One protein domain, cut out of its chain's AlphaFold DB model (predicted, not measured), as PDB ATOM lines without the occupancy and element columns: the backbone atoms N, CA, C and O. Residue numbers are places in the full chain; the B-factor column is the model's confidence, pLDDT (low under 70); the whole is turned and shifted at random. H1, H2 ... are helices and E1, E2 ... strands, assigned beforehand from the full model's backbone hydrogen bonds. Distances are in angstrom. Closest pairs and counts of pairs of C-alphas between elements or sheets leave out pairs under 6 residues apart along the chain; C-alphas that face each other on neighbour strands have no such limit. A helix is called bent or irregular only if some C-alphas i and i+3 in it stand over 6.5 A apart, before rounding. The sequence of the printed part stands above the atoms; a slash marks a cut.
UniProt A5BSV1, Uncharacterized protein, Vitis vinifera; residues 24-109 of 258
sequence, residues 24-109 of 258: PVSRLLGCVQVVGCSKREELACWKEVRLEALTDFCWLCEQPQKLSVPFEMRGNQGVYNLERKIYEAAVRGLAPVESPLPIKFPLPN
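This is residues 24 to 109 of the 258 residues of an uncharacterized protein of Vitis vinifera (UniProt A5BSV1). Two long antiparallel strands, E1 and E2, form an arched, strongly bent ribbon; near one end of it the short strand E3 joins the side of E2 and the helix H2 packs across one face. At the other end of the ribbon sit the small helix H1 and the loop of residues 44 to 56, while residues 76 to 81 stick out from the link before H2, and residues 97 to 109 form a tail with no named element. The printed part has 86 residues, with three named strands and two named helices in the order E1, H1, E2, H2, E3. The sheet runs E1, E2, E3, all antiparallel, and the class is mixed, helices and strands. The whole is loose, with a radius of gyration of the C-alphas of 14.9 A, and spans 41 by 29 by 28 A.

E2, residues 57 to 72, is the longest strand by residues, with 16 residues, and measures 28.7 A from first to last C-alpha; it bends by 109 degrees at residue 68. E1, residues 27 to 39, measures 28.8 A, begins with C-alpha 27 at (-7.931, 8.318, -42.232) and bends by 81 degrees at residue 35. E3 is residues 94 to 96, with C-alpha 96 at (6.025, 12.445, -53.194). H2, residues 84 to 93, measures 14.5 A and begins with C-alpha 84 at (-2.054, -6.208, -45.496). H1 is the four residues 40 to 43.

E2 is the inner strand of the sheet, and E1 and E3 are its edge strands. E1 and E2 are antiparallel at 171 degrees, with N 33 and O 62 at 2.8 A and N 60 and O 36 at 2.9 A, both within hydrogen-bond range. E2 and E3 are antiparallel at 125 degrees, with N 66 and O 95 within hydrogen-bond range at 2.8 A. H2 is on one face of this sheet, an arrangement of two layers, one of helix and one of strands. Its height over the sheet is 9.6 A. It lies over E1 and E2 and runs across the strands, at 88 degrees to E1 on the local plane. The closest C-alphas of E2 and H2 are those of Leu 67 and Gly 93, 5.3 A apart. H1 only grazes the sheet, with its residues 40 to 43; its closest C-alpha pair with E2 is Arg 40 and Phe 57, 6.1 A apart. H1 and H2 are apart. In H2, 5 of 6 O i to N i+4 pairs are within hydrogen-bond range, and H1 is too short for such a pair.

The two C-alphas farthest apart are those of Cys 45 and Lys 85, at 41.4 A. The printed part has no cut. The links H1 to E2, of 13 residues, and E2 to H2, of 11 residues, are long. The links E1 to H1 and H2 to E3 are tight. The mean pLDDT of the printed part is 87.3, and residue 45 and residues 107 to 109 of this model are under 70.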
ATOM      1  N   PRO A  24      -8.742  15.642 -42.074       91.12
ATOM      2  CA  PRO A  24      -9.617  14.490 -41.901       91.12
ATOM      3  C   PRO A  24      -9.165  13.614 -40.728       91.12
ATOM      4  O   PRO A  24      -7.987  13.280 -40.592       91.12
ATOM      5  N   VAL A  25     -10.132  13.185 -39.920       91.75
ATOM      6  CA  VAL A  25      -9.928  12.255 -38.803       91.75
ATOM      7  C   VAL A  25     -10.175  10.811 -39.236       91.75
ATOM      8  O   VAL A  25     -10.938  10.555 -40.166       91.75
ATOM      9  N   SER A  26      -9.545   9.853 -38.550       93.44
ATOM     10  CA  SER A  26      -9.700   8.411 -38.824       93.44
ATOM     11  C   SER A  26      -9.418   8.019 -40.281       93.44
ATOM     12  O   SER A  26     -10.104   7.174 -40.867       93.44
ATOM     13  N   ARG A  27      -8.402   8.648 -40.885       94.88
ATOM     14  CA  ARG A  27      -7.931   8.318 -42.232       94.88
ATOM     15  C   ARG A  27      -6.416   8.179 -42.295       94.88
ATOM     16  O   ARG A  27      -5.689   8.940 -41.663       94.88
ATOM     17  N   LEU A  28      -5.943   7.239 -43.110       95.38
ATOM     18  CA  LEU A  28      -4.538   7.137 -43.496       95.38
ATOM     19  C   LEU A  28      -4.236   8.170 -44.581       95.38
ATOM     20  O   LEU A  28      -4.844   8.128 -45.648       95.38
ATOM     21  N   LEU A  29      -3.297   9.079 -44.316       95.25
ATOM     22  CA  LEU A  29      -2.997  10.210 -45.208       95.25
ATOM     23  C   LEU A  29      -1.792   9.982 -46.116       95.25
ATOM     24  O   LEU A  29      -1.691  10.603 -47.170       95.25
ATOM     25  N   GLY A  30      -0.856   9.135 -45.705       95.94
ATOM     26  CA  GLY A  30       0.443   9.043 -46.352       95.94
ATOM     27  C   GLY A  30       1.433   8.233 -45.535       95.94
ATOM     28  O   GLY A  30       1.057   7.493 -44.625       95.94
ATOM     29  N   CYS A  31       2.707   8.404 -45.858       95.31
ATOM     30  CA  CYS A  31       3.804   7.851 -45.090       95.31
ATOM     31  C   CYS A  31       5.007   8.791 -45.098       95.31
ATOM     32  O   CYS A  31       5.152   9.663 -45.954       95.31
ATOM     33  N   VAL A  32       5.901   8.550 -44.154       94.81
ATOM     34  CA  VAL A  32       7.211   9.186 -44.071       94.81
ATOM     35  C   VAL A  32       8.257   8.100 -43.875       94.81
ATOM     36  O   VAL A  32       7.963   7.028 -43.335       94.81
ATOM     37  N   GLN A  33       9.482   8.368 -44.302       91.38
ATOM     38  CA  GLN A  33      10.611   7.504 -44.012       91.38
ATOM     39  C   GLN A  33      11.198   7.881 -42.652       91.38
ATOM     40  O   GLN A  33      11.790   8.944 -42.506       91.38
ATOM     41  N   VAL A  34      11.076   7.001 -41.658       89.62
ATOM     42  CA  VAL A  34      11.750   7.193 -40.367       89.62
ATOM     43  C   VAL A  34      13.219   6.812 -40.525       89.62
ATOM     44  O   VAL A  34      13.541   5.651 -40.781       89.62
ATOM     45  N   VAL A  35      14.105   7.792 -40.386       86.94
ATOM     46  CA  VAL A  35      15.552   7.622 -40.567       86.94
ATOM     47  C   VAL A  35      16.314   7.573 -39.240       86.94
ATOM     48  O   VAL A  35      17.432   7.062 -39.187       86.94
ATOM     49  N   GLY A  36      15.705   8.036 -38.147       84.88
ATOM     50  CA  GLY A  36      16.310   8.001 -36.820       84.88
ATOM     51  C   GLY A  36      15.376   8.482 -35.714       84.88
ATOM     52  O   GLY A  36      14.236   8.873 -35.957       84.88
ATOM     53  N   CYS A  37      15.883   8.450 -34.485       86.38
ATOM     54  CA  CYS A  37      15.251   9.037 -33.311       86.38
ATOM     55  C   CYS A  37      16.342   9.729 -32.494       86.38
ATOM     56  O   CYS A  37      17.391   9.126 -32.246       86.38
ATOM     57  N   SER A  38      16.090  10.971 -32.101       83.00
ATOM     58  CA  SER A  38      17.031  11.816 -31.366       83.00
ATOM     59  C   SER A  38      16.344  12.471 -30.186       83.00
ATOM     60  O   SER A  38      15.120  12.633 -30.177       83.00
ATOM     61  N   LYS A  39      17.136  12.852 -29.185       83.38
ATOM     62  CA  LYS A  39      16.613  13.652 -28.080       83.38
ATOM     63  C   LYS A  39      16.463  15.113 -28.488       83.38
ATOM     64  O   LYS A  39      17.183  15.592 -29.365       83.38
ATOM     65  N   ARG A  40      15.565  15.833 -27.818       83.44
ATOM     66  CA  ARG A  40      15.350  17.268 -28.054       83.44
ATOM     67  C   ARG A  40      16.640  18.076 -27.957       83.44
ATOM     68  O   ARG A  40      16.891  18.928 -28.804       83.44
ATOM     69  N   GLU A  41      17.457  17.800 -26.944       82.81
ATOM     70  CA  GLU A  41      18.694  18.544 -26.686       82.81
ATOM     71  C   GLU A  41      19.710  18.353 -27.816       82.81
ATOM     72  O   GLU A  41      20.430  19.280 -28.166       82.81
ATOM     73  N   GLU A  42      19.728  17.168 -28.433       79.62
ATOM     74  CA  GLU A  42      20.605  16.857 -29.566       79.62
ATOM     75  C   GLU A  42      20.184  17.613 -30.831       79.62
ATOM     76  O   GLU A  42      21.034  18.033 -31.615       79.62
ATOM     77  N   LEU A  43      18.875  17.809 -31.017       78.94
ATOM     78  CA  LEU A  43      18.319  18.521 -32.168       78.94
ATOM     79  C   LEU A  43      18.417  20.037 -32.046       78.94
ATOM     80  O   LEU A  43      18.415  20.718 -33.066       78.94
ATOM     81  N   ALA A  44      18.541  20.578 -30.834       76.00
ATOM     82  CA  ALA A  44      18.690  22.018 -30.625       76.00
ATOM     83  C   ALA A  44      19.937  22.594 -31.325       76.00
ATOM     84  O   ALA A  44      19.963  23.774 -31.672       76.00
ATOM     85  N   CYS A  45      20.958  21.764 -31.552       69.69
ATOM     86  CA  CYS A  45      22.175  22.142 -32.265       69.69
ATOM     87  C   CYS A  45      22.047  22.054 -33.798       69.69
ATOM     88  O   CYS A  45      22.976  22.452 -34.502       69.69
ATOM     89  N   TRP A  46      20.947  21.511 -34.330       75.75
ATOM     90  CA  TRP A  46      20.754  21.307 -35.768       75.75
ATOM     91  C   TRP A  46      20.042  22.511 -36.377       75.75
ATOM     92  O   TRP A  46      18.907  22.819 -36.020       75.75
ATOM     93  N   LYS A  47      20.692  23.183 -37.333       71.00
ATOM     94  CA  LYS A  47      20.118  24.359 -38.010       71.00
ATOM     95  C   LYS A  47      18.920  23.994 -38.883       71.00
ATOM     96  O   LYS A  47      18.053  24.822 -39.125       71.00
ATOM     97  N   GLU A  48      18.876  22.750 -39.340       72.38
ATOM     98  CA  GLU A  48      17.818  22.193 -40.172       72.38
ATOM     99  C   GLU A  48      16.521  21.946 -39.381       72.38
ATOM    100  O   GLU A  48      15.464  21.765 -39.985       72.38
ATOM    101  N   VAL A  49      16.578  21.940 -38.039       75.44
ATOM    102  CA  VAL A  49      15.423  21.703 -37.163       75.44
ATOM    103  C   VAL A  49      14.886  23.033 -36.644       75.44
ATOM    104  O   VAL A  49      15.443  23.673 -35.756       75.44
ATOM    105  N   ARG A  50      13.741  23.439 -37.187       72.75
ATOM    106  CA  ARG A  50      13.203  24.800 -37.082       72.75
ATOM    107  C   ARG A  50      12.332  24.990 -35.842       72.75
ATOM    108  O   ARG A  50      11.231  25.505 -35.924       72.75
ATOM    109  N   LEU A  51      12.804  24.535 -34.679       79.44
ATOM    110  CA  LEU A  51      12.070  24.581 -33.397       79.44
ATOM    111  C   LEU A  51      10.881  23.600 -33.294       79.44
ATOM    112  O   LEU A  51      10.104  23.656 -32.344       79.44
ATOM    113  N   GLU A  52      10.782  22.647 -34.222       85.88
ATOM    114  CA  GLU A  52       9.733  21.612 -34.254       85.88
ATOM    115  C   GLU A  52       9.942  20.496 -33.208       85.88
ATOM    116  O   GLU A  52       9.053  19.679 -32.964       85.88
ATOM    117  N   ALA A  53      11.109  20.456 -32.557       85.69
ATOM    118  CA  ALA A  53      11.429  19.495 -31.504       85.69
ATOM    119  C   ALA A  53      10.708  19.855 -30.187       85.69
ATOM    120  O   ALA A  53      11.265  20.494 -29.292       85.69
ATOM    121  N   LEU A  54       9.437  19.461 -30.087       83.94
ATOM    122  CA  LEU A  54       8.554  19.795 -28.961       83.94
ATOM    123  C   LEU A  54       8.445  18.689 -27.899       83.94
ATOM    124  O   LEU A  54       7.957  18.941 -26.799       83.94
ATOM    125  N   THR A  55       8.885  17.474 -28.224       86.75
ATOM    126  CA  THR A  55       8.886  16.292 -27.346       86.75
ATOM    127  C   THR A  55      10.306  15.927 -26.927       86.75
ATOM    128  O   THR A  55      11.270  16.429 -27.497       86.75
ATOM    129  N   ASP A  56      10.462  15.071 -25.916       85.69
ATOM    130  CA  ASP A  56      11.792  14.666 -25.421       85.69
ATOM    131  C   ASP A  56      12.520  13.755 -26.412       85.69
ATOM    132  O   ASP A  56      13.731  13.855 -26.584       85.69
ATOM    133  N   PHE A  57      11.756  12.904 -27.099       85.56
ATOM    134  CA  PHE A  57      12.221  12.078 -28.205       85.56
ATOM    135  C   PHE A  57      11.519  12.512 -29.483       85.56
ATOM    136  O   PHE A  57      10.286  12.550 -29.543       85.56
ATOM    137  N   CYS A  58      12.304  12.813 -30.506       87.75
ATOM    138  CA  CYS A  58      11.831  13.281 -31.795       87.75
ATOM    139  C   CYS A  58      12.210  12.273 -32.874       87.75
ATOM    140  O   CYS A  58      13.354  11.820 -32.965       87.75
ATOM    141  N   TRP A  59      11.229  11.917 -33.695       89.25
ATOM    142  CA  TRP A  59      11.441  11.033 -34.829       89.25
ATOM    143  C   TRP A  59      11.942  11.851 -36.007       89.25
ATOM    144  O   TRP A  59      11.342  12.860 -36.374       89.25
ATOM    145  N   LEU A  60      13.041  11.401 -36.595       88.75
ATOM    146  CA  LEU A  60      13.619  12.013 -37.778       88.75
ATOM    147  C   LEU A  60      12.954  11.385 -38.994       88.75
ATOM    148  O   LEU A  60      13.121  10.189 -39.250       88.75
ATOM    149  N   CYS A  61      12.171  12.190 -39.702       90.25
ATOM    150  CA  CYS A  61      11.343  11.756 -40.815       90.25
ATOM    151  C   CYS A  61      11.764  12.465 -42.105       90.25
ATOM    152  O   CYS A  61      11.761  13.689 -42.171       90.25
ATOM    153  N   GLU A  62      12.087  11.690 -43.134       89.31
ATOM    154  CA  GLU A  62      12.420  12.174 -44.474       89.31
ATOM    155  C   GLU A  62      11.387  11.690 -45.498       89.31
ATOM    156  O   GLU A  62      10.539  10.844 -45.205       89.31
ATOM    157  N   GLN A  63      11.475  12.221 -46.721       90.31
ATOM    158  CA  GLN A  63      10.696  11.775 -47.883       90.31
ATOM    159  C   GLN A  63       9.186  11.647 -47.602       90.31
ATOM    160  O   GLN A  63       8.631  10.546 -47.693       90.31
ATOM    161  N   PRO A  64       8.499  12.752 -47.252       94.12
ATOM    162  CA  PRO A  64       7.060  12.718 -47.057       94.12
ATOM    163  C   PRO A  64       6.349  12.344 -48.359       94.12
ATOM    164  O   PRO A  64       6.596  12.914 -49.423       94.12
ATOM    165  N   GLN A  65       5.443  11.375 -48.262       95.31
ATOM    166  CA  GLN A  65       4.603  10.922 -49.362       95.31
ATOM    167  C   GLN A  65       3.145  10.952 -48.923       95.31
ATOM    168  O   GLN A  65       2.804  10.510 -47.824       95.31
ATOM    169  N   LYS A  66       2.273  11.461 -49.787       95.00
ATOM    170  CA  LYS A  66       0.841  11.601 -49.528       95.00
ATOM    171  C   LYS A  66       0.059  10.654 -50.425       95.00
ATOM    172  O   LYS A  66       0.405  10.457 -51.587       95.00
ATOM    173  N   LEU A  67      -1.005  10.075 -49.881       95.25
ATOM    174  CA  LEU A  67      -1.971   9.314 -50.660       95.25
ATOM    175  C   LEU A  67      -2.854  10.272 -51.456       95.25
ATOM    176  O   LEU A  67      -3.410  11.219 -50.897       95.25
ATOM    177  N   SER A  68      -3.025   9.992 -52.747       91.06
ATOM    178  CA  SER A  68      -3.990  10.712 -53.590       91.06
ATOM    179  C   SER A  68      -5.415  10.613 -53.038       91.06
ATOM    180  O   SER A  68      -6.160  11.591 -53.064       91.06
ATOM    181  N   VAL A  69      -5.765   9.454 -52.473       92.00
ATOM    182  CA  VAL A  69      -7.038   9.201 -51.792       92.00
ATOM    183  C   VAL A  69      -6.766   8.619 -50.400       92.00
ATOM    184  O   VAL A  69      -6.242   7.508 -50.301       92.00
ATOM    185  N   PRO A  70      -7.116   9.334 -49.316       93.75
ATOM    186  CA  PRO A  70      -6.975   8.818 -47.958       93.75
ATOM    187  C   PRO A  70      -7.882   7.613 -47.676       93.75
ATOM    188  O   PRO A  70      -9.088   7.669 -47.936       93.75
ATOM    189  N   PHE A  71      -7.337   6.556 -47.069       94.31
ATOM    190  CA  PHE A  71      -8.130   5.386 -46.664       94.31
ATOM    191  C   PHE A  71      -8.804   5.612 -45.322       94.31
ATOM    192  O   PHE A  71      -8.156   6.036 -44.371       94.31
ATOM    193  N   GLU A  72     -10.080   5.266 -45.218       93.94
ATOM    194  CA  GLU A  72     -10.777   5.221 -43.935       93.94
ATOM    195  C   GLU A  72     -10.251   4.056 -43.103       93.94
ATOM    196  O   GLU A  72     -10.339   2.896 -43.507       93.94
ATOM    197  N   MET A  73      -9.677   4.365 -41.944       92.12
ATOM    198  CA  MET A  73      -9.231   3.356 -40.994       92.12
ATOM    199  C   MET A  73      -9.055   3.953 -39.601       92.12
ATOM    200  O   MET A  73      -8.648   5.103 -39.437       92.12
ATOM    201  N   ARG A  74      -9.328   3.148 -38.571       90.00
ATOM    202  CA  ARG A  74      -9.106   3.563 -37.183       90.00
ATOM    203  C   ARG A  74      -7.618   3.510 -36.839       90.00
ATOM    204  O   ARG A  74      -6.920   2.562 -37.198       90.00
ATOM    205  N   GLY A  75      -7.158   4.537 -36.131       89.81
ATOM    206  CA  GLY A  75      -5.853   4.527 -35.480       89.81
ATOM    207  C   GLY A  75      -5.882   3.688 -34.206       89.81
ATOM    208  O   GLY A  75      -6.880   3.702 -33.488       89.81
ATOM    209  N   ASN A  76      -4.779   3.002 -33.907       89.31
ATOM    210  CA  ASN A  76      -4.577   2.308 -32.634       89.31
ATOM    211  C   ASN A  76      -3.514   3.026 -31.791       89.31
ATOM    212  O   ASN A  76      -2.760   3.859 -32.293       89.31
ATOM    213  N   GLN A  77      -3.471   2.720 -30.492       89.44
ATOM    214  CA  GLN A  77      -2.464   3.273 -29.586       89.44
ATOM    215  C   GLN A  77      -1.067   2.738 -29.917       89.44
ATOM    216  O   GLN A  77      -0.892   1.548 -30.183       89.44
ATOM    217  N   GLY A  78      -0.071   3.622 -29.847       89.62
ATOM    218  CA  GLY A  78       1.316   3.292 -30.158       89.62
ATOM    219  C   GLY A  78       1.548   3.003 -31.642       89.62
ATOM    220  O   GLY A  78       0.784   3.409 -32.514       89.62
ATOM    221  N   VAL A  79       2.643   2.302 -31.926       92.12
ATOM    222  CA  VAL A  79       2.982   1.844 -33.276       92.12
ATOM    223  C   VAL A  79       2.298   0.509 -33.534       92.12
ATOM    224  O   VAL A  79       2.469  -0.434 -32.765       92.12
ATOM    225  N   TYR A  80       1.560   0.410 -34.637       94.50
ATOM    226  CA  TYR A  80       0.827  -0.796 -35.003       94.50
ATOM    227  C   TYR A  80       1.001  -1.130 -36.485       94.50
ATOM    228  O   TYR A  80       1.249  -0.260 -37.320       94.50
ATOM    229  N   ASN A  81       0.861  -2.414 -36.808       95.00
ATOM    230  CA  ASN A  81       0.940  -2.890 -38.184       95.00
ATOM    231  C   ASN A  81      -0.356  -2.572 -38.938       95.00
ATOM    232  O   ASN A  81      -1.452  -2.791 -38.422       95.00
ATOM    233  N   LEU A  82      -0.220  -2.114 -40.183       94.00
ATOM    234  CA  LEU A  82      -1.349  -1.948 -41.095       94.00
ATOM    235  C   LEU A  82      -1.895  -3.306 -41.551       94.00
ATOM    236  O   LEU A  82      -1.144  -4.272 -41.712       94.00
ATOM    237  N   GLU A  83      -3.201  -3.371 -41.823       94.50
ATOM    238  CA  GLU A  83      -3.774  -4.528 -42.507       94.50
ATOM    239  C   GLU A  83      -3.114  -4.679 -43.880       94.50
ATOM    240  O   GLU A  83      -2.963  -3.708 -44.624       94.50
ATOM    241  N   ARG A  84      -2.760  -5.915 -44.245       95.62
ATOM    242  CA  ARG A  84      -2.054  -6.208 -45.496       95.62
ATOM    243  C   ARG A  84      -2.745  -5.612 -46.729       95.62
ATOM    244  O   ARG A  84      -2.064  -5.064 -47.588       95.62
ATOM    245  N   LYS A  85      -4.079  -5.669 -46.799       95.62
ATOM    246  CA  LYS A  85      -4.852  -5.101 -47.919       95.62
ATOM    247  C   LYS A  85      -4.704  -3.580 -48.015       95.62
ATOM    248  O   LYS A  85      -4.489  -3.059 -49.104       95.62
ATOM    249  N   ILE A  86      -4.779  -2.884 -46.878       95.31
ATOM    250  CA  ILE A  86      -4.615  -1.425 -46.805       95.31
ATOM    251  C   ILE A  86      -3.183  -1.046 -47.176       95.31
ATOM    252  O   ILE A  86      -2.977  -0.135 -47.969       95.31
ATOM    253  N   TYR A  87      -2.194  -1.772 -46.653       95.75
ATOM    254  CA  TYR A  87      -0.788  -1.548 -46.971       95.75
ATOM    255  C   TYR A  87      -0.503  -1.683 -48.474       95.75
ATOM    256  O   TYR A  87       0.061  -0.773 -49.078       95.75
ATOM    257  N   GLU A  88      -0.922  -2.793 -49.092       96.56
ATOM    258  CA  GLU A  88      -0.704  -3.047 -50.522       96.56
ATOM    259  C   GLU A  88      -1.366  -1.976 -51.404       96.56
ATOM    260  O   GLU A  88      -0.792  -1.572 -52.416       96.56
ATOM    261  N   ALA A  89      -2.553  -1.497 -51.015       95.75
ATOM    262  CA  ALA A  89      -3.239  -0.408 -51.700       95.75
ATOM    263  C   ALA A  89      -2.528   0.941 -51.498       95.75
ATOM    264  O   ALA A  89      -2.343   1.686 -52.460       95.75
ATOM    265  N   ALA A  90      -2.076   1.233 -50.277       96.00
ATOM    266  CA  ALA A  90      -1.384   2.471 -49.949       96.00
ATOM    267  C   ALA A  90      -0.084   2.625 -50.721       96.00
ATOM    268  O   ALA A  90       0.103   3.650 -51.365       96.00
ATOM    269  N   VAL A  91       0.755   1.589 -50.764       95.12
ATOM    270  CA  VAL A  91       2.027   1.632 -51.504       95.12
ATOM    271  C   VAL A  91       1.832   2.032 -52.973       95.12
ATOM    272  O   VAL A  91       2.678   2.716 -53.538       95.12
ATOM    273  N   ARG A  92       0.705   1.656 -53.588       95.62
ATOM    274  CA  ARG A  92       0.388   2.002 -54.983       95.62
ATOM    275  C   ARG A  92      -0.120   3.434 -55.165       95.62
ATOM    276  O   ARG A  92      -0.030   3.958 -56.268       95.62
ATOM    277  N   GLY A  93      -0.696   4.029 -54.122       95.06
ATOM    278  CA  GLY A  93      -1.330   5.349 -54.163       95.06
ATOM    279  C   GLY A  93      -0.477   6.488 -53.604       95.06
ATOM    280  O   GLY A  93      -0.962   7.618 -53.543       95.06
ATOM    281  N   LEU A  94       0.746   6.204 -53.151       95.94
ATOM    282  CA  LEU A  94       1.655   7.204 -52.596       95.94
ATOM    283  C   LEU A  94       2.296   8.042 -53.704       95.94
ATOM    284  O   LEU A  94       2.833   7.511 -54.675       95.94
ATOM    285  N   ALA A  95       2.287   9.356 -53.507       95.50
ATOM    286  CA  ALA A  95       3.007  10.317 -54.325       95.50
ATOM    287  C   ALA A  95       3.933  11.169 -53.439       95.50
ATOM    288  O   ALA A  95       3.533  11.532 -52.327       95.50
ATOM    289  N   PRO A  96       5.155  11.503 -53.895       94.19
ATOM    290  CA  PRO A  96       6.025  12.445 -53.194       94.19
ATOM    291  C   PRO A  96       5.339  13.794 -52.971       94.19
ATOM    292  O   PRO A  96       4.609  14.276 -53.836       94.19
ATOM    293  N   VAL A  97       5.588  14.405 -51.814       90.69
ATOM    294  CA  VAL A  97       5.132  15.765 -51.506       90.69
ATOM    295  C   VAL A  97       6.271  16.742 -51.769       90.69
ATOM    296  O   VAL A  97       7.382  16.549 -51.276       90.69
ATOM    297  N   GLU A  98       5.989  17.807 -52.514       84.19
ATOM    298  CA  GLU A  98       6.912  18.932 -52.653       84.19
ATOM    299  C   GLU A  98       6.895  19.756 -51.365       84.19
ATOM    300  O   GLU A  98       5.860  20.307 -50.982       84.19
ATOM    301  N   SER A  99       8.032  19.818 -50.668       79.19
ATOM    302  CA  SER A  99       8.202  20.696 -49.512       79.19
ATOM    303  C   SER A  99       8.973  21.956 -49.920       79.19
ATOM    304  O   SER A  99       9.944  21.849 -50.673       79.19
ATOM    305  N   PRO A 100       8.597  23.147 -49.408       78.31
ATOM    306  CA  PRO A 100       9.325  24.389 -49.685       78.31
ATOM    307  C   PRO A 100      10.814  24.301 -49.331       78.31
ATOM    308  O   PRO A 100      11.649  24.921 -49.980       78.31
ATOM    309  N   LEU A 101      11.140  23.506 -48.307       78.12
ATOM    310  CA  LEU A 101      12.499  23.210 -47.873       78.12
ATOM    311  C   LEU A 101      12.614  21.702 -47.600       78.12
ATOM    312  O   LEU A 101      12.065  21.213 -46.608       78.12
ATOM    313  N   PRO A 102      13.259  20.925 -48.485       79.81
ATOM    314  CA  PRO A 102      13.544  19.519 -48.225       79.81
ATOM    315  C   PRO A 102      14.562  19.378 -47.093       79.81
ATOM    316  O   PRO A 102      15.673  19.900 -47.176       79.81
ATOM    317  N   ILE A 103      14.193  18.647 -46.045       78.12
ATOM    318  CA  ILE A 103      15.096  18.339 -44.936       78.12
ATOM    319  C   ILE A 103      15.812  17.029 -45.247       78.12
ATOM    320  O   ILE A 103      15.190  16.037 -45.634       78.12
ATOM    321  N   LYS A 104      17.131  17.033 -45.062       82.50
ATOM    322  CA  LYS A 104      17.956  15.832 -45.079       82.50
ATOM    323  C   LYS A 104      18.822  15.838 -43.839       82.50
ATOM    324  O   LYS A 104      19.667  16.716 -43.674       82.50
ATOM    325  N   PHE A 105      18.602  14.867 -42.971       82.00
ATOM    326  CA  PHE A 105      19.346  14.785 -41.735       82.00
ATOM    327  C   PHE A 105      20.765  14.288 -42.035       82.00
ATOM    328  O   PHE A 105      20.939  13.371 -42.850       82.00
ATOM    329  N   PRO A 106      21.802  14.867 -41.401       72.75
ATOM    330  CA  PRO A 106      23.194  14.463 -41.585       72.75
ATOM    331  C   PRO A 106      23.458  13.145 -40.850       72.75
ATOM    332  O   PRO A 106      24.262  13.062 -39.920       72.75
ATOM    333  N   LEU A 107      22.728  12.098 -41.231       67.88
ATOM    334  CA  LEU A 107      22.799  10.823 -40.557       67.88
ATOM    335  C   LEU A 107      24.073  10.069 -40.947       67.88
ATOM    336  O   LEU A 107      24.489  10.085 -42.112       67.88
ATOM    337  N   PRO A 108      24.693   9.377 -39.980       63.09
ATOM    338  CA  PRO A 108      25.850   8.539 -40.240       63.09
ATOM    339  C   PRO A 108      25.507   7.456 -41.285       63.09
ATOM    340  O   PRO A 108      24.498   6.766 -41.164       63.09
ATOM    341  N   ASN A 109      26.329   7.312 -42.332       57.31
ATOM    342  CA  ASN A 109      26.081   6.361 -43.424       57.31
ATOM    343  C   ASN A 109      26.008   4.906 -42.917       57.31
ATOM    344  O   ASN A 109      27.060   4.347 -42.625       57.31
TER     345      ASN A 109